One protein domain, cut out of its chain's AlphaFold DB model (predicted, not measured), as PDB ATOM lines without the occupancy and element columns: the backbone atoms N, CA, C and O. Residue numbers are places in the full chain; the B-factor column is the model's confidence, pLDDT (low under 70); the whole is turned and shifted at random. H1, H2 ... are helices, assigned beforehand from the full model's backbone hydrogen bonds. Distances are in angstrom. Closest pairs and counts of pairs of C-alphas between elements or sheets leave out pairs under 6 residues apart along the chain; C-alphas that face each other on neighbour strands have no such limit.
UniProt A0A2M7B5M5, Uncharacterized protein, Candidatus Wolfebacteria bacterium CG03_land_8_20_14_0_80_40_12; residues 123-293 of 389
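Overview. This is residues 123 to 293 of the 389 residues of an uncharacterized protein of Candidatus Wolfebacteria bacterium CG03_land_8_20_14_0_80_40_12 (UniProt A0A2M7B5M5). Three long helices, H5, H6 and H7, stand side by side and alternate in direction, H6 between the other two, with short H4 packed on H5 and H7 near one end. H2 and H3 pack on H5, while small H1 lies out near H7, and the long link 127 to 150 runs from it to H2. The 171 printed residues include seven named helices, H1 to H7, and no named strand: all helix, compact, radius of gyration of the C-alphas 17.7 A, spans 51 by 43 by 30 A.

Along the chain. H1, residues 123 to 126, begins at C-alpha 123 (-25.517, 65.775, -5.991). H2 is residues 151 to 162, 16.5 A long, H3 169 to 174 and H4 186 to 194. H5, 199 to 221, measures 31.7 A, H6, 230 to 251, 31.4 A, and H7, 257 to 285, 41.9 A, ending at C-alpha 285 (-37.033, 50.844, -19.591).

Arrangement. The hub H5 touches H6 as a hairpin, a shallow tilt of 23 degrees, opposite ways; C-alphas 210 and 244 are closest, 4.3 A. H6 and H7, also a hairpin, touch at 11 degrees, closest C-alphas 232 and 281, 5.6 A. H5 and H7 are apart. Residues 257 to 264 of H7 touch H4, closest C-alphas 194 and 260, 5.8 A. Residues 158 to 162 of H2 touch H5 at a steep tilt of 52 degrees, closest C-alphas 161 and 219, 6.0 A. H3 touches H5, closest C-alphas 171 and 208, 5.5 A. H1 and H7 are near each other. Every O i to N i+4 pair is within hydrogen-bond range in H2, H3, H4, H6 and H7, and 17 of 19 in H5; H1 is too short for one.

Size, cuts and confidence. C-alphas 254 and 289 are farthest apart, 52.4 A. The printed part has no cut; links H1 to H2 and H3 to H4 are long. Mean pLDDT of the printed part is 74.8, with 56 residues under 70, among them 123 to 130 and 271 to 293.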
ATOM      1  N   ASN A 123     -26.703  65.486  -6.804       36.97
ATOM      2  CA  ASN A 123     -25.517  65.775  -5.991       36.97
ATOM      3  C   ASN A 123     -25.108  64.583  -5.104       36.97
ATOM      4  O   ASN A 123     -23.920  64.318  -4.939       36.97
ATOM      5  N   LEU A 124     -26.064  63.815  -4.567       40.34
ATOM      6  CA  LEU A 124     -25.760  62.585  -3.817       40.34
ATOM      7  C   LEU A 124     -25.029  61.548  -4.686       40.34
ATOM      8  O   LEU A 124     -24.091  60.904  -4.222       40.34
ATOM      9  N   ILE A 125     -25.413  61.418  -5.961       42.53
ATOM     10  CA  ILE A 125     -24.773  60.483  -6.900       42.53
ATOM     11  C   ILE A 125     -23.393  60.987  -7.356       42.53
ATOM     12  O   ILE A 125     -22.475  60.179  -7.486       42.53
ATOM     13  N   SER A 126     -23.204  62.297  -7.567       39.66
ATOM     14  CA  SER A 126     -21.893  62.846  -7.960       39.66
ATOM     15  C   SER A 126     -20.846  62.798  -6.847       39.66
ATOM     16  O   SER A 126     -19.655  62.740  -7.136       39.66
ATOM     17  N   ASN A 127     -21.272  62.814  -5.582       40.00
ATOM     18  CA  ASN A 127     -20.379  62.963  -4.431       40.00
ATOM     19  C   ASN A 127     -19.820  61.628  -3.900       40.00
ATOM     20  O   ASN A 127     -19.308  61.585  -2.785       40.00
ATOM     21  N   GLY A 128     -19.930  60.538  -4.669       44.56
ATOM     22  CA  GLY A 128     -19.365  59.234  -4.299       44.56
ATOM     23  C   GLY A 128     -19.982  58.622  -3.037       44.56
ATOM     24  O   GLY A 128     -19.307  57.881  -2.331       44.56
ATOM     25  N   VAL A 129     -21.243  58.950  -2.726       52.88
ATOM     26  CA  VAL A 129     -21.911  58.497  -1.499       52.88
ATOM     27  C   VAL A 129     -22.103  56.980  -1.536       52.88
ATOM     28  O   VAL A 129     -22.995  56.459  -2.209       52.88
ATOM     29  N   GLU A 130     -21.256  56.275  -0.788       63.34
ATOM     30  CA  GLU A 130     -21.302  54.822  -0.674       63.34
ATOM     31  C   GLU A 130     -22.626  54.357  -0.047       63.34
ATOM     32  O   GLU A 130     -23.239  55.047   0.779       63.34
ATOM     33  N   SER A 131     -23.099  53.201  -0.511       76.88
ATOM     34  CA  SER A 131     -24.450  52.693  -0.295       76.88
ATOM     35  C   SER A 131     -24.359  51.255   0.186       76.88
ATOM     36  O   SER A 131     -23.796  50.409  -0.499       76.88
ATOM     37  N   ASP A 132     -24.947  50.995   1.347       83.50
ATOM     38  CA  ASP A 132     -24.899  49.713   2.056       83.50
ATOM     39  C   ASP A 132     -25.794  48.633   1.415       83.50
ATOM     40  O   ASP A 132     -25.850  47.497   1.883       83.50
ATOM     41  N   ILE A 133     -26.527  48.991   0.355       80.56
ATOM     42  CA  ILE A 133     -27.363  48.078  -0.427       80.56
ATOM     43  C   ILE A 133     -26.442  47.179  -1.263       80.56
ATOM     44  O   ILE A 133     -25.744  47.696  -2.144       80.56
ATOM     45  N   PRO A 134     -26.442  45.852  -1.049       86.81
ATOM     46  CA  PRO A 134     -25.507  44.958  -1.715       86.81
ATOM     47  C   PRO A 134     -25.747  44.908  -3.227       86.81
ATOM     48  O   PRO A 134     -26.882  44.827  -3.708       86.81
ATOM     49  N   PHE A 135     -24.655  44.908  -3.991       88.06
ATOM     50  CA  PHE A 135     -24.695  44.573  -5.408       88.06
ATOM     51  C   PHE A 135     -24.865  43.059  -5.563       88.06
ATOM     52  O   PHE A 135     -23.997  42.294  -5.152       88.06
ATOM     53  N   ILE A 136     -25.968  42.634  -6.178       89.38
ATOM     54  CA  ILE A 136     -26.239  41.216  -6.430       89.38
ATOM     55  C   ILE A 136     -25.604  40.804  -7.773       89.38
ATOM     56  O   ILE A 136     -25.945  41.391  -8.806       89.38
ATOM     57  N   PRO A 137     -24.672  39.836  -7.796       90.88
ATOM     58  CA  PRO A 137     -24.002  39.404  -9.016       90.88
ATOM     59  C   PRO A 137     -24.926  38.576  -9.914       90.88
ATOM     60  O   PRO A 137     -25.891  37.959  -9.466       90.88
ATOM     61  N   ASP A 138     -24.589  38.507 -11.200       91.31
ATOM     62  CA  ASP A 138     -25.402  37.813 -12.208       91.31
ATOM     63  C   ASP A 138     -25.480  36.295 -11.983       91.31
ATOM     64  O   ASP A 138     -26.439  35.657 -12.403       91.31
ATOM     65  N   SER A 139     -24.525  35.726 -11.238       92.75
ATOM     66  CA  SER A 139     -24.534  34.337 -10.763       92.75
ATOM     67  C   SER A 139     -25.594  34.032  -9.695       92.75
ATOM     68  O   SER A 139     -25.834  32.864  -9.407       92.75
ATOM     69  N   GLU A 140     -26.211  35.050  -9.090       92.25
ATOM     70  CA  GLU A 140     -27.298  34.904  -8.108       92.25
ATOM     71  C   GLU A 140     -28.692  35.160  -8.706       92.25
ATOM     72  O   GLU A 140     -29.679  35.199  -7.972       92.25
ATOM     73  N   MET A 141     -28.792  35.337 -10.027       93.25
ATOM     74  CA  MET A 141     -30.048  35.589 -10.736       93.25
ATOM     75  C   MET A 141     -30.297  34.518 -11.800       93.25
ATOM     76  O   MET A 141     -29.402  34.166 -12.568       93.25
ATOM     77  N   ASN A 142     -31.535  34.036 -11.910       94.12
ATOM     78  CA  ASN A 142     -31.958  33.122 -12.973       94.12
ATOM     79  C   ASN A 142     -32.123  33.865 -14.321       94.12
ATOM     80  O   ASN A 142     -33.233  34.090 -14.813       94.12
ATOM     81  N   ILE A 143     -31.004  34.297 -14.911       93.00
ATOM     82  CA  ILE A 143     -30.983  35.032 -16.181       93.00
ATOM     83  C   ILE A 143     -31.206  34.059 -17.347       93.00
ATOM     84  O   ILE A 143     -30.385  33.185 -17.619       93.00
ATOM     85  N   GLN A 144     -32.308  34.239 -18.076       91.06
ATOM     86  CA  GLN A 144     -32.708  33.402 -19.204       91.06
ATOM     87  C   GLN A 144     -33.032  34.250 -20.438       91.06
ATOM     88  O   GLN A 144     -33.865  35.154 -20.399       91.06
ATOM     89  N   SER A 145     -32.459  33.893 -21.590       83.62
ATOM     90  CA  SER A 145     -32.785  34.518 -22.885       83.62
ATOM     91  C   SER A 145     -34.249  34.313 -23.310       83.62
ATOM     92  O   SER A 145     -34.789  35.114 -24.070       83.62
ATOM     93  N   ALA A 146     -34.900  33.267 -22.789       82.88
ATOM     94  CA  ALA A 146     -36.322  32.976 -22.970       82.88
ATOM     95  C   ALA A 146     -37.234  33.585 -21.879       82.88
ATOM     96  O   ALA A 146     -38.434  33.309 -21.888       82.88
ATOM     97  N   GLY A 147     -36.683  34.393 -20.963       78.38
ATOM     98  CA  GLY A 147     -37.417  35.073 -19.893       78.38
ATOM     99  C   GLY A 147     -38.463  36.094 -20.386       78.38
ATOM    100  O   GLY A 147     -38.670  36.243 -21.595       78.38
ATOM    101  N   PRO A 148     -39.135  36.814 -19.463       71.50
ATOM    102  CA  PRO A 148     -40.237  37.726 -19.778       71.50
ATOM    103  C   PRO A 148     -39.838  38.740 -20.856       71.50
ATOM    104  O   PRO A 148     -38.851  39.459 -20.714       71.50
ATOM    105  N   LYS A 149     -40.606  38.780 -21.953       71.75
ATOM    106  CA  LYS A 149     -40.284  39.552 -23.172       71.75
ATOM    107  C   LYS A 149     -40.862  40.964 -23.155       71.75
ATOM    108  O   LYS A 149     -40.550  41.778 -24.023       71.75
ATOM    109  N   THR A 150     -41.716  41.250 -22.178       63.56
ATOM    110  CA  THR A 150     -42.185  42.593 -21.858       63.56
ATOM    111  C   THR A 150     -42.025  42.843 -20.360       63.56
ATOM    112  O   THR A 150     -42.096  41.903 -19.563       63.56
ATOM    113  N   PRO A 151     -41.857  44.107 -19.942       60.84
ATOM    114  CA  PRO A 151     -41.921  44.460 -18.527       60.84
ATOM    115  C   PRO A 151     -43.264  44.080 -17.875       60.84
ATOM    116  O   PRO A 151     -43.279  43.752 -16.696       60.84
ATOM    117  N   SER A 152     -44.376  44.024 -18.619       55.50
ATOM    118  CA  SER A 152     -45.661  43.513 -18.111       55.50
ATOM    119  C   SER A 152     -45.558  42.044 -17.683       55.50
ATOM    120  O   SER A 152     -45.883  41.721 -16.547       55.50
ATOM    121  N   GLN A 153     -44.985  41.184 -18.536       62.22
ATOM    122  CA  GLN A 153     -44.720  39.772 -18.216       62.22
ATOM    123  C   GLN A 153     -43.727  39.604 -17.062       62.22
ATOM    124  O   GLN A 153     -43.806  38.643 -16.301       62.22
ATOM    125  N   TYR A 154     -42.782  40.536 -16.910       71.00
ATOM    126  CA  TYR A 154     -41.892  40.558 -15.751       71.00
ATOM    127  C   TYR A 154     -42.680  40.816 -14.459       71.00
ATOM    128  O   TYR A 154     -42.475  40.099 -13.483       71.00
ATOM    129  N   TYR A 155     -43.606  41.781 -14.453       62.62
ATOM    130  CA  TYR A 155     -44.454  42.052 -13.290       62.62
ATOM    131  C   TYR A 155     -45.457  40.928 -13.002       62.62
ATOM    132  O   TYR A 155     -45.674  40.628 -11.832       62.62
ATOM    133  N   GLU A 156     -46.005  40.270 -14.027       61.81
ATOM    134  CA  GLU A 156     -46.832  39.059 -13.888       61.81
ATOM    135  C   GLU A 156     -46.040  37.928 -13.209       61.81
ATOM    136  O   GLU A 156     -46.432  37.465 -12.138       61.81
ATOM    137  N   ASN A 157     -44.871  37.558 -13.751       67.56
ATOM    138  CA  ASN A 157     -43.988  36.538 -13.165       67.56
ATOM    139  C   ASN A 157     -43.560  36.881 -11.728       67.56
ATOM    140  O   ASN A 157     -43.471  35.999 -10.873       67.56
ATOM    141  N   PHE A 158     -43.277  38.156 -11.462       68.56
ATOM    142  CA  PHE A 158     -42.872  38.660 -10.153       68.56
ATOM    143  C   PHE A 158     -44.005  38.542  -9.132       68.56
ATOM    144  O   PHE A 158     -43.809  37.995  -8.049       68.56
ATOM    145  N   VAL A 159     -45.212  38.965  -9.505       59.31
ATOM    146  CA  VAL A 159     -46.432  38.768  -8.717       59.31
ATOM    147  C   VAL A 159     -46.667  37.285  -8.428       59.31
ATOM    148  O   VAL A 159     -46.850  36.913  -7.269       59.31
ATOM    149  N   ASP A 160     -46.608  36.427  -9.449       63.88
ATOM    150  CA  ASP A 160     -46.838  34.988  -9.300       63.88
ATOM    151  C   ASP A 160     -45.768  34.299  -8.441       63.88
ATOM    152  O   ASP A 160     -46.075  33.332  -7.742       63.88
ATOM    153  N   SER A 161     -44.539  34.822  -8.429       68.25
ATOM    154  CA  SER A 161     -43.453  34.335  -7.569       68.25
ATOM    155  C   SER A 161     -43.652  34.707  -6.095       68.25
ATOM    156  O   SER A 161     -43.215  33.958  -5.220       68.25
ATOM    157  N   LEU A 162     -44.314  35.836  -5.807       64.50
ATOM    158  CA  LEU A 162     -44.511  36.351  -4.445       64.50
ATOM    159  C   LEU A 162     -45.891  36.052  -3.836       64.50
ATOM    160  O   LEU A 162     -46.039  36.170  -2.623       64.50
ATOM    161  N   LYS A 163     -46.899  35.661  -4.629       59.94
ATOM    162  CA  LYS A 163     -48.297  35.528  -4.162       59.94
ATOM    163  C   LYS A 163     -48.504  34.553  -2.992       59.94
ATOM    164  O   LYS A 163     -49.440  34.730  -2.223       59.94
ATOM    165  N   GLU A 164     -47.637  33.551  -2.863       57.12
ATOM    166  CA  GLU A 164     -47.674  32.516  -1.815       57.12
ATOM    167  C   GLU A 164     -46.828  32.873  -0.579       57.12
ATOM    168  O   GLU A 164     -46.747  32.080   0.355       57.12
ATOM    169  N   ILE A 165     -46.137  34.018  -0.580       62.16
ATOM    170  CA  ILE A 165     -45.213  34.390   0.496       62.16
ATOM    171  C   ILE A 165     -45.936  35.274   1.509       62.16
ATOM    172  O   ILE A 165     -46.285  36.423   1.234       62.16
ATOM    173  N   THR A 166     -46.127  34.727   2.704       60.69
ATOM    174  CA  THR A 166     -46.725  35.399   3.860       60.69
ATOM    175  C   THR A 166     -45.812  35.264   5.079       60.69
ATOM    176  O   THR A 166     -44.772  34.596   5.033       60.69
ATOM    177  N   PHE A 167     -46.207  35.885   6.189       69.31
ATOM    178  CA  PHE A 167     -45.792  35.439   7.519       69.31
ATOM    179  C   PHE A 167     -46.409  34.062   7.823       69.31
ATOM    180  O   PHE A 167     -47.439  33.706   7.240       69.31
ATOM    181  N   THR A 168     -45.798  33.284   8.714       75.00
ATOM    182  CA  THR A 168     -46.467  32.125   9.337       75.00
ATOM    183  C   THR A 168     -47.469  32.598  10.394       75.00
ATOM    184  O   THR A 168     -47.370  33.729  10.868       75.00
ATOM    185  N   ASP A 169     -48.406  31.745  10.820       69.56
ATOM    186  CA  ASP A 169     -49.342  32.085  11.909       69.56
ATOM    187  C   ASP A 169     -48.614  32.409  13.231       69.56
ATOM    188  O   ASP A 169     -49.074  33.237  14.016       69.56
ATOM    189  N   GLU A 170     -47.450  31.792  13.462       75.75
ATOM    190  CA  GLU A 170     -46.585  32.031  14.622       75.75
ATOM    191  C   GLU A 170     -45.893  33.403  14.547       75.75
ATOM    192  O   GLU A 170     -45.982  34.194  15.489       75.75
ATOM    193  N   GLU A 171     -45.276  33.727  13.403       75.69
ATOM    194  CA  GLU A 171     -44.684  35.046  13.137       75.69
ATOM    195  C   GLU A 171     -45.758  36.142  13.223       75.69
ATOM    196  O   GLU A 171     -45.642  37.080  14.012       75.69
ATOM    197  N   ALA A 172     -46.851  35.988  12.469       73.19
ATOM    198  CA  ALA A 172     -47.969  36.923  12.448       73.19
ATOM    199  C   ALA A 172     -48.610  37.079  13.833       73.19
ATOM    200  O   ALA A 172     -48.996  38.189  14.201       73.19
ATOM    201  N   GLY A 173     -48.689  36.007  14.626       71.62
ATOM    202  CA  GLY A 173     -49.132  36.036  16.017       71.62
ATOM    203  C   GLY A 173     -48.246  36.931  16.886       71.62
ATOM    204  O   GLY A 173     -48.757  37.862  17.514       71.62
ATOM    205  N   ALA A 174     -46.929  36.708  16.852       80.44
ATOM    206  CA  ALA A 174     -45.937  37.413  17.668       80.44
ATOM    207  C   ALA A 174     -45.651  38.869  17.241       80.44
ATOM    208  O   ALA A 174     -45.119  39.645  18.035       80.44
ATOM    209  N   MET A 175     -45.989  39.262  16.009       78.56
ATOM    210  CA  MET A 175     -45.730  40.615  15.493       78.56
ATOM    211  C   MET A 175     -46.547  41.724  16.178       78.56
ATOM    212  O   MET A 175     -47.737  41.562  16.470       78.56
ATOM    213  N   LYS A 176     -45.930  42.900  16.347       80.38
ATOM    214  CA  LYS A 176     -46.567  44.171  16.729       80.38
ATOM    215  C   LYS A 176     -47.641  44.559  15.703       80.38
ATOM    216  O   LYS A 176     -47.417  44.497  14.491       80.38
ATOM    217  N   LYS A 177     -48.801  44.984  16.207       74.12
ATOM    218  CA  LYS A 177     -49.983  45.375  15.425       74.12
ATOM    219  C   LYS A 177     -50.522  46.724  15.894       74.12
ATOM    220  O   LYS A 177     -50.288  47.110  17.043       74.12
ATOM    221  N   ASP A 178     -51.252  47.421  15.029       65.25
ATOM    222  CA  ASP A 178     -52.060  48.584  15.415       65.25
ATOM    223  C   ASP A 178     -53.454  48.177  15.936       65.25
ATOM    224  O   ASP A 178     -53.789  46.994  16.034       65.25
ATOM    225  N   LEU A 179     -54.282  49.168  16.287       61.59
ATOM    226  CA  LEU A 179     -55.629  48.963  16.837       61.59
ATOM    227  C   LEU A 179     -56.612  48.277  15.865       61.59
ATOM    228  O   LEU A 179     -57.675  47.839  16.299       61.59
ATOM    229  N   SER A 180     -56.278  48.168  14.574       49.47
ATOM    230  CA  SER A 180     -57.043  47.412  13.571       49.47
ATOM    231  C   SER A 180     -56.548  45.971  13.384       49.47
ATOM    232  O   SER A 180     -57.083  45.236  12.557       49.47
ATOM    233  N   GLY A 181     -55.516  45.555  14.128       52.28
ATOM    234  CA  GLY A 181     -54.867  44.252  13.980       52.28
ATOM    235  C   GLY A 181     -53.853  44.182  12.831       52.28
ATOM    236  O   GLY A 181     -53.225  43.140  12.644       52.28
ATOM    237  N   ARG A 182     -53.646  45.276  12.085       68.50
ATOM    238  CA  ARG A 182     -52.653  45.359  11.008       68.50
ATOM    239  C   ARG A 182     -51.237  45.313  11.582       68.50
ATOM    240  O   ARG A 182     -50.904  46.080  12.482       68.50
ATOM    241  N   ILE A 183     -50.399  44.444  11.022       66.19
ATOM    242  CA  ILE A 183     -48.970  44.325  11.343       66.19
ATOM    243  C   ILE A 183     -48.214  45.611  10.951       66.19
ATOM    244  O   ILE A 183     -48.458  46.185   9.884       66.19
ATOM    245  N   PHE A 184     -47.295  46.056  11.814       69.19
ATOM    246  CA  PHE A 184     -46.394  47.185  11.539       69.19
ATOM    247  C   PHE A 184     -45.375  46.824  10.440       69.19
ATOM    248  O   PHE A 184     -44.826  45.717  10.437       69.19
ATOM    249  N   SER A 185     -45.077  47.760   9.534       70.81
ATOM    250  CA  SER A 185     -43.973  47.624   8.574       70.81
ATOM    251  C   SER A 185     -42.603  47.737   9.248       70.81
ATOM    252  O   SER A 185     -42.511  48.173  10.396       70.81
ATOM    253  N   LEU A 186     -41.522  47.357   8.555       74.94
ATOM    254  CA  LEU A 186     -40.173  47.475   9.118       74.94
ATOM    255  C   LEU A 186     -39.852  48.923   9.521       74.94
ATOM    256  O   LEU A 186     -39.251  49.151  10.563       74.94
ATOM    257  N   GLU A 187     -40.295  49.901   8.737       76.94
ATOM    258  CA  GLU A 187     -40.098  51.325   9.001       76.94
ATOM    259  C   GLU A 187     -40.903  51.796  10.212       76.94
ATOM    260  O   GLU A 187     -40.341  52.455  11.079       76.94
ATOM    261  N   GLU A 188     -42.171  51.389  10.334       76.75
ATOM    262  CA  GLU A 188     -42.991  51.683  11.519       76.75
ATOM    263  C   GLU A 188     -42.388  51.053  12.791       76.75
ATOM    264  O   GLU A 188     -42.471  51.633  13.873       76.75
ATOM    265  N   LEU A 189     -41.740  49.885  12.680       81.19
ATOM    266  CA  LEU A 189     -40.999  49.258  13.782       81.19
ATOM    267  C   LEU A 189     -39.693  49.997  14.114       81.19
ATOM    268  O   LEU A 189     -39.350  50.106  15.290       81.19
ATOM    269  N   ILE A 190     -38.968  50.502  13.111       82.38
ATOM    270  CA  ILE A 190     -37.755  51.316  13.301       82.38
ATOM    271  C   ILE A 190     -38.109  52.651  13.976       82.38
ATOM    272  O   ILE A 190     -37.456  53.031  14.947       82.38
ATOM    273  N   GLU A 191     -39.159  53.332  13.509       83.31
ATOM    274  CA  GLU A 191     -39.654  54.593  14.078       83.31
ATOM    275  C   GLU A 191     -40.120  54.402  15.535       83.31
ATOM    276  O   GLU A 191     -39.732  55.177  16.411       83.31
ATOM    277  N   GLU A 192     -40.869  53.334  15.831       87.00
ATOM    278  CA  GLU A 192     -41.260  52.951  17.198       87.00
ATOM    279  C   GLU A 192     -40.027  52.643  18.077       87.00
ATOM    280  O   GLU A 192     -39.946  53.113  19.214       87.00
ATOM    281  N   ALA A 193     -39.036  51.904  17.561       89.25
ATOM    282  CA  ALA A 193     -37.817  51.559  18.298       89.25
ATOM    283  C   ALA A 193     -36.971  52.795  18.652       89.25
ATOM    284  O   ALA A 193     -36.541  52.941  19.796       89.25
ATOM    285  N   VAL A 194     -36.758  53.714  17.702       88.56
ATOM    286  CA  VAL A 194     -36.024  54.973  17.945       88.56
ATOM    287  C   VAL A 194     -36.803  55.908  18.876       88.56
ATOM    288  O   VAL A 194     -36.197  56.601  19.695       88.56
ATOM    289  N   SER A 195     -38.138  55.875  18.826       88.88
ATOM    290  CA  SER A 195     -39.020  56.645  19.718       88.88
ATOM    291  C   SER A 195     -39.065  56.120  21.164       88.88
ATOM    292  O   SER A 195     -39.749  56.706  22.002       88.88
ATOM    293  N   GLY A 196     -38.337  55.041  21.484       86.19
ATOM    294  CA  GLY A 196     -38.264  54.464  22.831       86.19
ATOM    295  C   GLY A 196     -39.290  53.363  23.115       86.19
ATOM    296  O   GLY A 196     -39.561  53.075  24.280       86.19
ATOM    297  N   GLY A 197     -39.865  52.749  22.077       85.88
ATOM    298  CA  GLY A 197     -40.701  51.558  22.205       85.88
ATOM    299  C   GLY A 197     -39.933  50.341  22.737       85.88
ATOM    300  O   GLY A 197     -38.712  50.240  22.611       85.88
ATOM    301  N   ASP A 198     -40.657  49.393  23.338       87.50
ATOM    302  CA  ASP A 198     -40.051  48.225  23.982       87.50
ATOM    303  C   ASP A 198     -39.422  47.261  22.960       87.50
ATOM    304  O   ASP A 198     -40.102  46.451  22.323       87.50
ATOM    305  N   LEU A 199     -38.091  47.311  22.849       86.94
ATOM    306  CA  LEU A 199     -37.303  46.429  21.991       86.94
ATOM    307  C   LEU A 199     -37.557  44.937  22.251       86.94
ATOM    308  O   LEU A 199     -37.401  44.146  21.324       86.94
ATOM    309  N   ALA A 200     -37.942  44.519  23.463       83.94
ATOM    310  CA  ALA A 200     -38.266  43.118  23.736       83.94
ATOM    311  C   ALA A 200     -39.528  42.665  22.979       83.94
ATOM    312  O   ALA A 200     -39.577  41.537  22.492       83.94
ATOM    313  N   VAL A 201     -40.505  43.562  22.807       83.88
ATOM    314  CA  VAL A 201     -41.717  43.335  22.001       83.88
ATOM    315  C   VAL A 201     -41.424  43.486  20.503       83.88
ATOM    316  O   VAL A 201     -41.931  42.719  19.683       83.88
ATOM    317  N   LEU A 202     -40.584  44.453  20.118       90.88
ATOM    318  CA  LEU A 202     -40.284  44.712  18.705       90.88
ATOM    319  C   LEU A 202     -39.361  43.655  18.078       90.88
ATOM    320  O   LEU A 202     -39.512  43.368  16.891       90.88
ATOM    321  N   LYS A 203     -38.474  43.008  18.851       91.62
ATOM    322  CA  LYS A 203     -37.545  41.961  18.374       91.62
ATOM    323  C   LYS A 203     -38.223  40.848  17.574       91.62
ATOM    324  O   LYS A 203     -37.789  40.568  16.461       91.62
ATOM    325  N   SER A 204     -39.327  40.283  18.066       89.12
ATOM    326  CA  SER A 204     -40.101  39.264  17.331       89.12
ATOM    327  C   SER A 204     -40.637  39.779  15.991       89.12
ATOM    328  O   SER A 204     -40.754  39.023  15.029       89.12
ATOM    329  N   SER A 205     -40.926  41.081  15.909       85.25
ATOM    330  CA  SER A 205     -41.424  41.719  14.690       85.25
ATOM    331  C   SER A 205     -40.310  41.967  13.676       85.25
ATOM    332  O   SER A 205     -40.501  41.728  12.485       85.25
ATOM    333  N   PHE A 206     -39.128  42.371  14.146       90.75
ATOM    334  CA  PHE A 206     -37.926  42.477  13.324       90.75
ATOM    335  C   PHE A 206     -37.503  41.114  12.751       90.75
ATOM    336  O   PHE A 206     -37.292  41.005  11.543       90.75
ATOM    337  N   SER A 207     -37.485  40.053  13.564       91.31
ATOM    338  CA  SER A 207     -37.211  38.688  13.084       91.31
ATOM    339  C   SER A 207     -38.254  38.197  12.070       91.31
ATOM    340  O   SER A 207     -37.892  37.585  11.068       91.31
ATOM    341  N   GLY A 208     -39.541  38.511  12.277       81.94
ATOM    342  CA  GLY A 208     -40.606  38.196  11.318       81.94
ATOM    343  C   GLY A 208     -40.382  38.839   9.943       81.94
ATOM    344  O   GLY A 208     -40.511  38.164   8.922       81.94
ATOM    345  N   TRP A 209     -39.979  40.116   9.904       81.44
ATOM    346  CA  TRP A 209     -39.605  40.794   8.654       81.44
ATOM    347  C   TRP A 209     -38.346  40.197   8.011       81.44
ATOM    348  O   TRP A 209     -38.372  39.920   6.814       81.44
ATOM    349  N   GLN A 210     -37.291  39.906   8.786       90.38
ATOM    350  CA  GLN A 210     -36.083  39.250   8.263       90.38
ATOM    351  C   GLN A 210     -36.427  37.922   7.563       90.38
ATOM    352  O   GLN A 210     -36.043  37.723   6.409       90.38
ATOM    353  N   ASN A 211     -37.179  37.044   8.238       84.06
ATOM    354  CA  ASN A 211     -37.598  35.742   7.713       84.06
ATOM    355  C   ASN A 211     -38.423  35.877   6.424       84.06
ATOM    356  O   ASN A 211     -38.242  35.112   5.474       84.06
ATOM    357  N   LEU A 212     -39.348  36.841   6.389       79.88
ATOM    358  CA  LEU A 212     -40.187  37.117   5.227       79.88
ATOM    359  C   LEU A 212     -39.341  37.532   4.018       79.88
ATOM    360  O   LEU A 212     -39.511  36.970   2.934       79.88
ATOM    361  N   ASP A 213     -38.407  38.465   4.206       80.19
ATOM    362  CA  ASP A 213     -37.515  38.932   3.145       80.19
ATOM    363  C   ASP A 213     -36.580  37.822   2.647       80.19
ATOM    364  O   ASP A 213     -36.338  37.720   1.445       80.19
ATOM    365  N   GLU A 214     -36.089  36.943   3.529       86.94
ATOM    366  CA  GLU A 214     -35.302  35.769   3.128       86.94
ATOM    367  C   GLU A 214     -36.124  34.829   2.226       86.94
ATOM    368  O   GLU A 214     -35.638  34.397   1.173       86.94
ATOM    369  N   ARG A 215     -37.403  34.586   2.554       81.25
ATOM    370  CA  ARG A 215     -38.326  33.816   1.694       81.25
ATOM    371  C   ARG A 215     -38.592  34.518   0.355       81.25
ATOM    372  O   ARG A 215     -38.602  33.851  -0.685       81.25
ATOM    373  N   VAL A 216     -38.743  35.846   0.351       78.19
ATOM    374  CA  VAL A 216     -38.866  36.661  -0.874       78.19
ATOM    375  C   VAL A 216     -37.612  36.548  -1.744       78.19
ATOM    376  O   VAL A 216     -37.724  36.262  -2.936       78.19
ATOM    377  N   LEU A 217     -36.419  36.703  -1.169       83.94
ATOM    378  CA  LEU A 217     -35.141  36.607  -1.880       83.94
ATOM    379  C   LEU A 217     -34.953  35.240  -2.539       83.94
ATOM    380  O   LEU A 217     -34.547  35.181  -3.699       83.94
ATOM    381  N   ILE A 218     -35.292  34.150  -1.845       88.31
ATOM    382  CA  ILE A 218     -35.227  32.790  -2.400       88.31
ATOM    383  C   ILE A 218     -36.128  32.661  -3.637       88.31
ATOM    384  O   ILE A 218     -35.687  32.142  -4.665       88.31
ATOM    385  N   LYS A 219     -37.372  33.151  -3.580       82.62
ATOM    386  CA  LYS A 219     -38.303  33.092  -4.719       82.62
ATOM    387  C   LYS A 219     -37.872  34.020  -5.864       82.62
ATOM    388  O   LYS A 219     -37.906  33.595  -7.016       82.62
ATOM    389  N   LEU A 220     -37.394  35.234  -5.572       81.94
ATOM    390  CA  LEU A 220     -36.946  36.187  -6.595       81.94
ATOM    391  C   LEU A 220     -35.665  35.747  -7.311       81.94
ATOM    392  O   LEU A 220     -35.651  35.782  -8.535       81.94
ATOM    393  N   LYS A 221     -34.628  35.263  -6.610       91.88
ATOM    394  CA  LYS A 221     -33.380  34.788  -7.253       91.88
ATOM    395  C   LYS A 221     -33.630  33.661  -8.267       91.88
ATOM    396  O   LYS A 221     -32.947  33.574  -9.284       91.88
ATOM    397  N   ASN A 222     -34.645  32.833  -8.010       92.88
ATOM    398  CA  ASN A 222     -35.088  31.756  -8.897       92.88
ATOM    399  C   ASN A 222     -36.054  32.209 -10.012       92.88
ATOM    400  O   ASN A 222     -36.332  31.427 -10.924       92.88
ATOM    401  N   MET A 223     -36.564  33.442  -9.988       87.50
ATOM    402  CA  MET A 223     -37.497  33.944 -10.998       87.50
ATOM    403  C   MET A 223     -36.778  34.172 -12.342       87.50
ATOM    404  O   MET A 223     -35.769  34.875 -12.374       87.50
ATOM    405  N   PRO A 224     -37.276  33.630 -13.471       90.19
ATOM    406  CA  PRO A 224     -36.619  33.799 -14.763       90.19
ATOM    407  C   PRO A 224     -36.695  35.255 -15.241       90.19
ATOM    408  O   PRO A 224     -37.785  35.814 -15.391       90.19
ATOM    409  N   VAL A 225     -35.540  35.858 -15.541       87.12
ATOM    410  CA  VAL A 225     -35.421  37.245 -16.032       87.12
ATOM    411  C   VAL A 225     -34.638  37.321 -17.338       87.12
ATOM    412  O   VAL A 225     -33.637  36.633 -17.502       87.12
ATOM    413  N   ASN A 226     -35.067  38.165 -18.281       86.31
ATOM    414  CA  ASN A 226     -34.277  38.446 -19.482       86.31
ATOM    415  C   ASN A 226     -33.222  39.539 -19.202       86.31
ATOM    416  O   ASN A 226     -33.316  40.267 -18.213       86.31
ATOM    417  N   PHE A 227     -32.243  39.697 -20.099       85.06
ATOM    418  CA  PHE A 227     -31.175  40.699 -19.958       85.06
ATOM    419  C   PHE A 227     -31.677  42.152 -19.846       85.06
ATOM    420  O   PHE A 227     -31.021  42.963 -19.196       85.06
ATOM    421  N   GLU A 228     -32.834  42.491 -20.425       79.06
ATOM    422  CA  GLU A 228     -33.424  43.835 -20.311       79.06
ATOM    423  C   GLU A 228     -33.898  44.127 -18.876       79.06
ATOM    424  O   GLU A 228     -33.715  45.235 -18.372       79.06
ATOM    425  N   MET A 229     -34.459  43.125 -18.191       77.12
ATOM    426  CA  MET A 229     -34.985  43.263 -16.828       77.12
ATOM    427  C   MET A 229     -33.923  43.098 -15.732       77.12
ATOM    428  O   MET A 229     -34.194  43.453 -14.585       77.12
ATOM    429  N   VAL A 230     -32.710  42.620 -16.047       84.25
ATOM    430  CA  VAL A 230     -31.634  42.383 -15.058       84.25
ATOM    431  C   VAL A 230     -31.344  43.615 -14.193       84.25
ATOM    432  O   VAL A 230     -31.204  43.476 -12.982       84.25
ATOM    433  N   SER A 231     -31.306  44.832 -14.755       75.94
ATOM    434  CA  SER A 231     -31.055  46.051 -13.958       75.94
ATOM    435  C   SER A 231     -32.147  46.306 -12.913       75.94
ATOM    436  O   SER A 231     -31.850  46.634 -11.764       75.94
ATOM    437  N   LEU A 232     -33.411  46.122 -13.304       72.75
ATOM    438  CA  LEU A 232     -34.575  46.298 -12.438       72.75
ATOM    439  C   LEU A 232     -34.616  45.216 -11.349       72.75
ATOM    440  O   LEU A 232     -34.784  45.518 -10.168       72.75
ATOM    441  N   HIS A 233     -34.406  43.961 -11.746       80.56
ATOM    442  CA  HIS A 233     -34.454  42.808 -10.857       80.56
ATOM    443  C   HIS A 233     -33.318  42.813  -9.828       80.56
ATOM    444  O   HIS A 233     -33.568  42.657  -8.633       80.56
ATOM    445  N   ARG A 234     -32.083  43.106 -10.260       83.81
ATOM    446  CA  ARG A 234     -30.921  43.265  -9.371       83.81
ATOM    447  C   ARG A 234     -31.154  44.357  -8.326       83.81
ATOM    448  O   ARG A 234     -30.759  44.197  -7.175       83.81
ATOM    449  N   SER A 235     -31.815  45.454  -8.710       73.62
ATOM    450  CA  SER A 235     -32.144  46.553  -7.795       73.62
ATOM    451  C   SER A 235     -33.137  46.130  -6.704       73.62
ATOM    452  O   SER A 235     -32.947  46.511  -5.550       73.62
ATOM    453  N   LEU A 236     -34.133  45.303  -7.042       73.44
ATOM    454  CA  LEU A 236     -35.089  44.733  -6.082       73.44
ATOM    455  C   LEU A 236     -34.429  43.701  -5.156       73.44
ATOM    456  O   LEU A 236     -34.609  43.776  -3.944       73.44
ATOM    457  N   LEU A 237     -33.625  42.777  -5.698       80.12
ATOM    458  CA  LEU A 237     -32.885  41.796  -4.895       80.12
ATOM    459  C   LEU A 237     -31.915  42.465  -3.912       80.12
ATOM    460  O   LEU A 237     -31.856  42.077  -2.748       80.12
ATOM    461  N   GLY A 238     -31.190  43.498  -4.357       79.06
ATOM    462  CA  GLY A 238     -30.321  44.287  -3.484       79.06
ATOM    463  C   GLY A 238     -31.105  44.959  -2.356       79.06
ATOM    464  O   GLY A 238     -30.683  44.903  -1.203       79.06
ATOM    465  N   TRP A 239     -32.275  45.535  -2.659       79.62
ATOM    466  CA  TRP A 239     -33.121  46.161  -1.642       79.62
ATOM    467  C   TRP A 239     -33.668  45.164  -0.618       79.62
ATOM    468  O   TRP A 239     -33.483  45.386   0.572       79.62
ATOM    469  N   TYR A 240     -34.254  44.039  -1.039       78.19
ATOM    470  CA  TYR A 240     -34.725  43.013  -0.099       78.19
ATOM    471  C   TYR A 240     -33.585  42.434   0.753       78.19
ATOM    472  O   TYR A 240     -33.758  42.208   1.948       78.19
ATOM    473  N   SER A 241     -32.390  42.260   0.177       84.88
ATOM    474  CA  SER A 241     -31.210  41.814   0.926       84.88
ATOM    475  C   SER A 241     -30.728  42.853   1.941       84.88
ATOM    476  O   SER A 241     -30.179  42.475   2.974       84.88
ATOM    477  N   TYR A 242     -30.933  44.144   1.673       85.50
ATOM    478  CA  TYR A 242     -30.658  45.228   2.614       85.50
ATOM    479  C   TYR A 242     -31.731  45.334   3.709       85.50
ATOM    480  O   TYR A 242     -31.393  45.463   4.883       85.50
ATOM    481  N   HIS A 243     -33.008  45.236   3.335       84.12
ATOM    482  CA  HIS A 243     -34.171  45.291   4.223       84.12
ATOM    483  C   HIS A 243     -34.114  44.155   5.262       84.12
ATOM    484  O   HIS A 243     -34.109  44.428   6.463       84.12
ATOM    485  N   SER A 244     -33.876  42.916   4.812       85.75
ATOM    486  CA  SER A 244     -33.640  41.748   5.674       85.75
ATOM    487  C   SER A 244     -32.453  41.952   6.622       85.75
ATOM    488  O   SER A 244     -32.559  41.753   7.833       85.75
ATOM    489  N   ALA A 245     -31.314  42.422   6.094       90.69
ATOM    490  CA  ALA A 245     -30.120  42.678   6.896       90.69
ATOM    491  C   ALA A 245     -30.320  43.812   7.916       90.69
ATOM    492  O   ALA A 245     -29.703  43.783   8.980       90.69
ATOM    493  N   MET A 246     -31.176  44.798   7.630       88.69
ATOM    494  CA  MET A 246     -31.529  45.846   8.586       88.69
ATOM    495  C   MET A 246     -32.488  45.323   9.659       88.69
ATOM    496  O   MET A 246     -32.229  45.531  10.841       88.69
ATOM    497  N   ALA A 247     -33.527  44.573   9.278       89.31
ATOM    498  CA  ALA A 247     -34.420  43.900  10.220       89.31
ATOM    499  C   ALA A 247     -33.629  43.014  11.199       89.31
ATOM    500  O   ALA A 247     -33.787  43.128  12.413       89.31
ATOM    501  N   LYS A 248     -32.663  42.242  10.686       94.75
ATOM    502  CA  LYS A 248     -31.724  41.470  11.504       94.75
ATOM    503  C   LYS A 248     -30.966  42.338  12.511       94.75
ATOM    504  O   LYS A 248     -31.004  42.021  13.696       94.75
ATOM    505  N   LYS A 249     -30.344  43.445  12.079       93.75
ATOM    506  CA  LYS A 249     -29.637  44.377  12.984       93.75
ATOM    507  C   LYS A 249     -30.553  44.906  14.090       93.75
ATOM    508  O   LYS A 249     -30.131  44.975  15.236       93.75
ATOM    509  N   PHE A 250     -31.807  45.240  13.778       91.19
ATOM    510  CA  PHE A 250     -32.782  45.709  14.770       91.19
ATOM    511  C   PHE A 250     -33.314  44.606  15.714       91.19
ATOM    512  O   PHE A 250     -33.846  44.918  16.780       91.19
ATOM    513  N   SER A 251     -33.123  43.322  15.386       88.81
ATOM    514  CA  SER A 251     -33.386  42.198  16.302       88.81
ATOM    515  C   SER A 251     -32.247  41.910  17.302       88.81
ATOM    516  O   SER A 251     -32.439  41.133  18.240       88.81
ATOM    517  N   GLU A 252     -31.065  42.519  17.130       87.00
ATOM    518  CA  GLU A 252     -29.874  42.218  17.937       87.00
ATOM    519  C   GLU A 252     -30.100  42.487  19.443       87.00
ATOM    520  O   GLU A 252     -30.849  43.394  19.828       87.00
ATOM    521  N   PRO A 253     -29.488  41.692  20.345       74.06
ATOM    522  CA  PRO A 253     -29.821  41.735  21.766       74.06
ATOM    523  C   PRO A 253     -29.500  43.084  22.433       74.06
ATOM    524  O   PRO A 253     -30.292  43.522  23.270       74.06
ATOM    525  N   GLU A 254     -28.413  43.751  22.033       71.25
ATOM    526  CA  GLU A 254     -27.775  44.865  22.759       71.25
ATOM    527  C   GLU A 254     -27.788  46.200  21.983       71.25
ATOM    528  O   GLU A 254     -26.767  46.865  21.803       71.25
ATOM    529  N   LEU A 255     -28.964  46.623  21.518       84.25
ATOM    530  CA  LEU A 255     -29.136  47.929  20.874       84.25
ATOM    531  C   LEU A 255     -29.358  49.035  21.914       84.25
ATOM    532  O   LEU A 255     -30.320  49.002  22.678       84.25
ATOM    533  N   ASN A 256     -28.487  50.045  21.907       87.00
ATOM    534  CA  ASN A 256     -28.671  51.291  22.655       87.00
ATOM    535  C   ASN A 256     -29.202  52.414  21.743       87.00
ATOM    536  O   ASN A 256     -29.086  52.339  20.521       87.00
ATOM    537  N   ASN A 257     -29.738  53.486  22.334       87.12
ATOM    538  CA  ASN A 257     -30.403  54.572  21.601       87.12
ATOM    539  C   ASN A 257     -29.508  55.252  20.546       87.12
ATOM    540  O   ASN A 257     -30.009  55.666  19.503       87.12
ATOM    541  N   VAL A 258     -28.190  55.339  20.780       89.06
ATOM    542  CA  VAL A 258     -27.241  55.898  19.798       89.06
ATOM    543  C   VAL A 258     -27.147  54.981  18.579       89.06
ATOM    544  O   VAL A 258     -27.232  55.454  17.448       89.06
ATOM    545  N   ARG A 259     -27.052  53.664  18.801       91.62
ATOM    546  CA  ARG A 259     -27.019  52.665  17.727       91.62
ATOM    547  C   ARG A 259     -28.346  52.582  16.968       91.62
ATOM    548  O   ARG A 259     -28.320  52.479  15.749       91.62
ATOM    549  N   LEU A 260     -29.491  52.672  17.650       90.62
ATOM    550  CA  LEU A 260     -30.809  52.718  16.997       90.62
ATOM    551  C   LEU A 260     -30.917  53.916  16.041       90.62
ATOM    552  O   LEU A 260     -31.280  53.743  14.879       90.62
ATOM    553  N   ALA A 261     -30.537  55.113  16.502       88.00
ATOM    554  CA  ALA A 261     -30.540  56.317  15.675       88.00
ATOM    555  C   ALA A 261     -29.535  56.234  14.509       88.00
ATOM    556  O   ALA A 261     -29.836  56.685  13.404       88.00
ATOM    557  N   GLU A 262     -28.358  55.636  14.707       91.75
ATOM    558  CA  GLU A 262     -27.393  55.387  13.627       91.75
ATOM    559  C   GLU A 262     -27.980  54.466  12.542       91.75
ATOM    560  O   GLU A 262     -27.899  54.779  11.353       91.75
ATOM    561  N   LEU A 263     -28.619  53.361  12.944       90.19
ATOM    562  CA  LEU A 263     -29.239  52.396  12.033       90.19
ATOM    563  C   LEU A 263     -30.439  52.982  11.279       90.19
ATOM    564  O   LEU A 263     -30.583  52.733  10.083       90.19
ATOM    565  N   GLU A 264     -31.263  53.801  11.935       86.69
ATOM    566  CA  GLU A 264     -32.358  54.524  11.282       86.69
ATOM    567  C   GLU A 264     -31.831  55.509  10.227       86.69
ATOM    568  O   GLU A 264     -32.309  55.519   9.090       86.69
ATOM    569  N   ASN A 265     -30.809  56.305  10.562       83.38
ATOM    570  CA  ASN A 265     -30.187  57.221   9.605       83.38
ATOM    571  C   ASN A 265     -29.520  56.461   8.444       83.38
ATOM    572  O   ASN A 265     -29.629  56.886   7.291       83.38
ATOM    573  N   GLN A 266     -28.896  55.305   8.712       84.56
ATOM    574  CA  GLN A 266     -28.377  54.409   7.674       84.56
ATOM    575  C   GLN A 266     -29.510  53.915   6.757       84.56
ATOM    576  O   GLN A 266     -29.354  53.952   5.534       84.56
ATOM    577  N   PHE A 267     -30.650  53.502   7.321       80.94
ATOM    578  CA  PHE A 267     -31.815  53.033   6.567       80.94
ATOM    579  C   PHE A 267     -32.410  54.133   5.679       80.94
ATOM    580  O   PHE A 267     -32.505  53.941   4.465       80.94
ATOM    581  N   LYS A 268     -32.727  55.307   6.246       76.81
ATOM    582  CA  LYS A 268     -33.307  56.454   5.520       76.81
ATOM    583  C   LYS A 268     -32.415  56.884   4.346       76.81
ATOM    584  O   LYS A 268     -32.881  56.922   3.207       76.81
ATOM    585  N   LYS A 269     -31.108  57.070   4.587       77.69
ATOM    586  CA  LYS A 269     -30.103  57.378   3.548       77.69
ATOM    587  C   LYS A 269     -30.110  56.348   2.409       77.69
ATOM    588  O   LYS A 269     -30.049  56.713   1.234       77.69
ATOM    589  N   ASN A 270     -30.158  55.052   2.724       75.25
ATOM    590  CA  ASN A 270     -30.150  54.016   1.689       75.25
ATOM    591  C   ASN A 270     -31.490  53.909   0.950       75.25
ATOM    592  O   ASN A 270     -31.470  53.680  -0.257       75.25
ATOM    593  N   ALA A 271     -32.629  54.142   1.607       68.44
ATOM    594  CA  ALA A 271     -33.938  54.180   0.956       68.44
ATOM    595  C   ALA A 271     -34.017  55.285  -0.122       68.44
ATOM    596  O   ALA A 271     -34.488  55.030  -1.232       68.44
ATOM    597  N   GLU A 272     -33.475  56.477   0.152       65.19
ATOM    598  CA  GLU A 272     -33.357  57.569  -0.832       65.19
ATOM    599  C   GLU A 272     -32.477  57.181  -2.033       65.19
ATOM    600  O   GLU A 272     -32.852  57.374  -3.197       65.19
ATOM    601  N   ILE A 273     -31.309  56.581  -1.765       67.25
ATOM    602  CA  ILE A 273     -30.380  56.111  -2.802       67.25
ATOM    603  C   ILE A 273     -31.011  54.981  -3.637       67.25
ATOM    604  O   ILE A 273     -30.831  54.952  -4.859       67.25
ATOM    605  N   HIS A 274     -31.763  54.070  -3.009       68.19
ATOM    606  CA  HIS A 274     -32.505  53.014  -3.696       68.19
ATOM    607  C   HIS A 274     -33.542  53.601  -4.650       68.19
ATOM    608  O   HIS A 274     -33.494  53.309  -5.843       68.19
ATOM    609  N   LEU A 275     -34.425  54.471  -4.143       58.16
ATOM    610  CA  LEU A 275     -35.498  55.104  -4.911       58.16
ATOM    611  C   LEU A 275     -34.960  55.776  -6.182       58.16
ATOM    612  O   LEU A 275     -35.512  55.592  -7.267       58.16
ATOM    613  N   SER A 276     -33.836  56.489  -6.075       56.84
ATOM    614  CA  SER A 276     -33.175  57.107  -7.228       56.84
ATOM    615  C   SER A 276     -32.669  56.085  -8.258       56.84
ATOM    616  O   SER A 276     -33.010  56.167  -9.443       56.84
ATOM    617  N   LYS A 277     -31.898  55.078  -7.818       61.75
ATOM    618  CA  LYS A 277     -31.355  54.014  -8.689       61.75
ATOM    619  C   LYS A 277     -32.472  53.196  -9.361       61.75
ATOM    620  O   LYS A 277     -32.370  52.849 -10.543       61.75
ATOM    621  N   PHE A 278     -33.552  52.929  -8.632       60.72
ATOM    622  CA  PHE A 278     -34.728  52.209  -9.114       60.72
ATOM    623  C   PHE A 278     -35.516  53.041 -10.135       60.72
ATOM    624  O   PHE A 278     -35.812  52.551 -11.225       60.72
ATOM    625  N   HIS A 279     -35.757  54.333  -9.870       54.34
ATOM    626  CA  HIS A 279     -36.407  55.236 -10.828       54.34
ATOM    627  C   HIS A 279     -35.587  55.404 -12.118       54.34
ATOM    628  O   HIS A 279     -36.160  55.472 -13.212       54.34
ATOM    629  N   ALA A 280     -34.253  55.427 -12.022       57.31
ATOM    630  CA  ALA A 280     -33.365  55.423 -13.183       57.31
ATOM    631  C   ALA A 280     -33.503  54.125 -14.002       57.31
ATOM    632  O   ALA A 280     -33.684  54.200 -15.216       57.31
ATOM    633  N   SER A 281     -33.530  52.954 -13.351       59.53
ATOM    634  CA  SER A 281     -33.748  51.653 -14.015       59.53
ATOM    635  C   SER A 281     -35.141  51.526 -14.651       59.53
ATOM    636  O   SER A 281     -35.278  51.011 -15.756       59.53
ATOM    637  N   LEU A 282     -36.187  52.060 -14.016       56.34
ATOM    638  CA  LEU A 282     -37.518  52.164 -14.629       56.34
ATOM    639  C   LEU A 282     -37.533  53.123 -15.828       56.34
ATOM    640  O   LEU A 282     -38.336  52.963 -16.745       56.34
ATOM    641  N   THR A 283     -36.661  54.131 -15.836       52.97
ATOM    642  CA  THR A 283     -36.610  55.165 -16.879       52.97
ATOM    643  C   THR A 283     -35.715  54.788 -18.060       52.97
ATOM    644  O   THR A 283     -36.003  55.217 -19.174       52.97
ATOM    645  N   SER A 284     -34.723  53.911 -17.887       57.53
ATOM    646  CA  SER A 284     -34.075  53.244 -19.026       57.53
ATOM    647  C   SER A 284     -35.019  52.252 -19.716       57.53
ATOM    648  O   SER A 284     -34.960  52.112 -20.933       57.53
ATOM    649  N   LEU A 285     -35.963  51.644 -18.986       54.81
ATOM    650  CA  LEU A 285     -37.033  50.844 -19.591       54.81
ATOM    651  C   LEU A 285     -38.069  51.705 -20.346       54.81
ATOM    652  O   LEU A 285     -38.596  51.232 -21.353       54.81
ATOM    653  N   LYS A 286     -38.323  52.968 -19.945       47.69
ATOM    654  CA  LYS A 286     -39.284  53.894 -20.610       47.69
ATOM    655  C   LYS A 286     -39.025  54.112 -22.105       47.69
ATOM    656  O   LYS A 286     -39.954  54.471 -22.825       47.69
ATOM    657  N   THR A 287     -37.793  53.925 -22.578       47.62
ATOM    658  CA  THR A 287     -37.425  54.094 -23.994       47.62
ATOM    659  C   THR A 287     -37.618  52.827 -24.833       47.62
ATOM    660  O   THR A 287     -37.544  52.901 -26.060       47.62
ATOM    661  N   SER A 288     -37.917  51.676 -24.215       47.50
ATOM    662  CA  SER A 288     -38.256  50.448 -24.941       47.50
ATOM    663  C   SER A 288     -39.598  50.604 -25.673       47.50
ATOM    664  O   SER A 288     -40.582  51.027 -25.059       47.50
ATOM    665  N   PRO A 289     -39.717  50.196 -26.955       40.97
ATOM    666  CA  PRO A 289     -40.991  50.235 -27.677       40.97
ATOM    667  C   PRO A 289     -42.073  49.341 -27.043       40.97
ATOM    668  O   PRO A 289     -43.261  49.545 -27.299       40.97
ATOM    669  N   ASN A 290     -41.682  48.393 -26.181       38.38
ATOM    670  CA  ASN A 290     -42.592  47.518 -25.441       38.38
ATOM    671  C   ASN A 290     -43.114  48.152 -24.134       38.38
ATOM    672  O   ASN A 290     -44.070  47.638 -23.552       38.38
ATOM    673  N   PHE A 291     -42.545  49.274 -23.675       38.06
ATOM    674  CA  PHE A 291     -42.895  49.905 -22.394       38.06
ATOM    675  C   PHE A 291     -44.350  50.391 -22.326       38.06
ATOM    676  O   PHE A 291     -44.963  50.379 -21.262       38.06
ATOM    677  N   VAL A 292     -44.941  50.754 -23.470       30.88
ATOM    678  CA  VAL A 292     -46.351  51.178 -23.546       30.88
ATOM    679  C   VAL A 292     -47.303  50.076 -23.055       30.88
ATOM    680  O   VAL A 292     -48.348  50.394 -22.510       30.88
ATOM    681  N   SER A 293     -46.926  48.792 -23.151       35.22
ATOM    682  CA  SER A 293     -47.750  47.668 -22.667       35.22
ATOM    683  C   SER A 293     -47.771  47.476 -21.142       35.22
ATOM    684  O   SER A 293     -48.522  46.635 -20.654       35.22
TER     685      SER A 293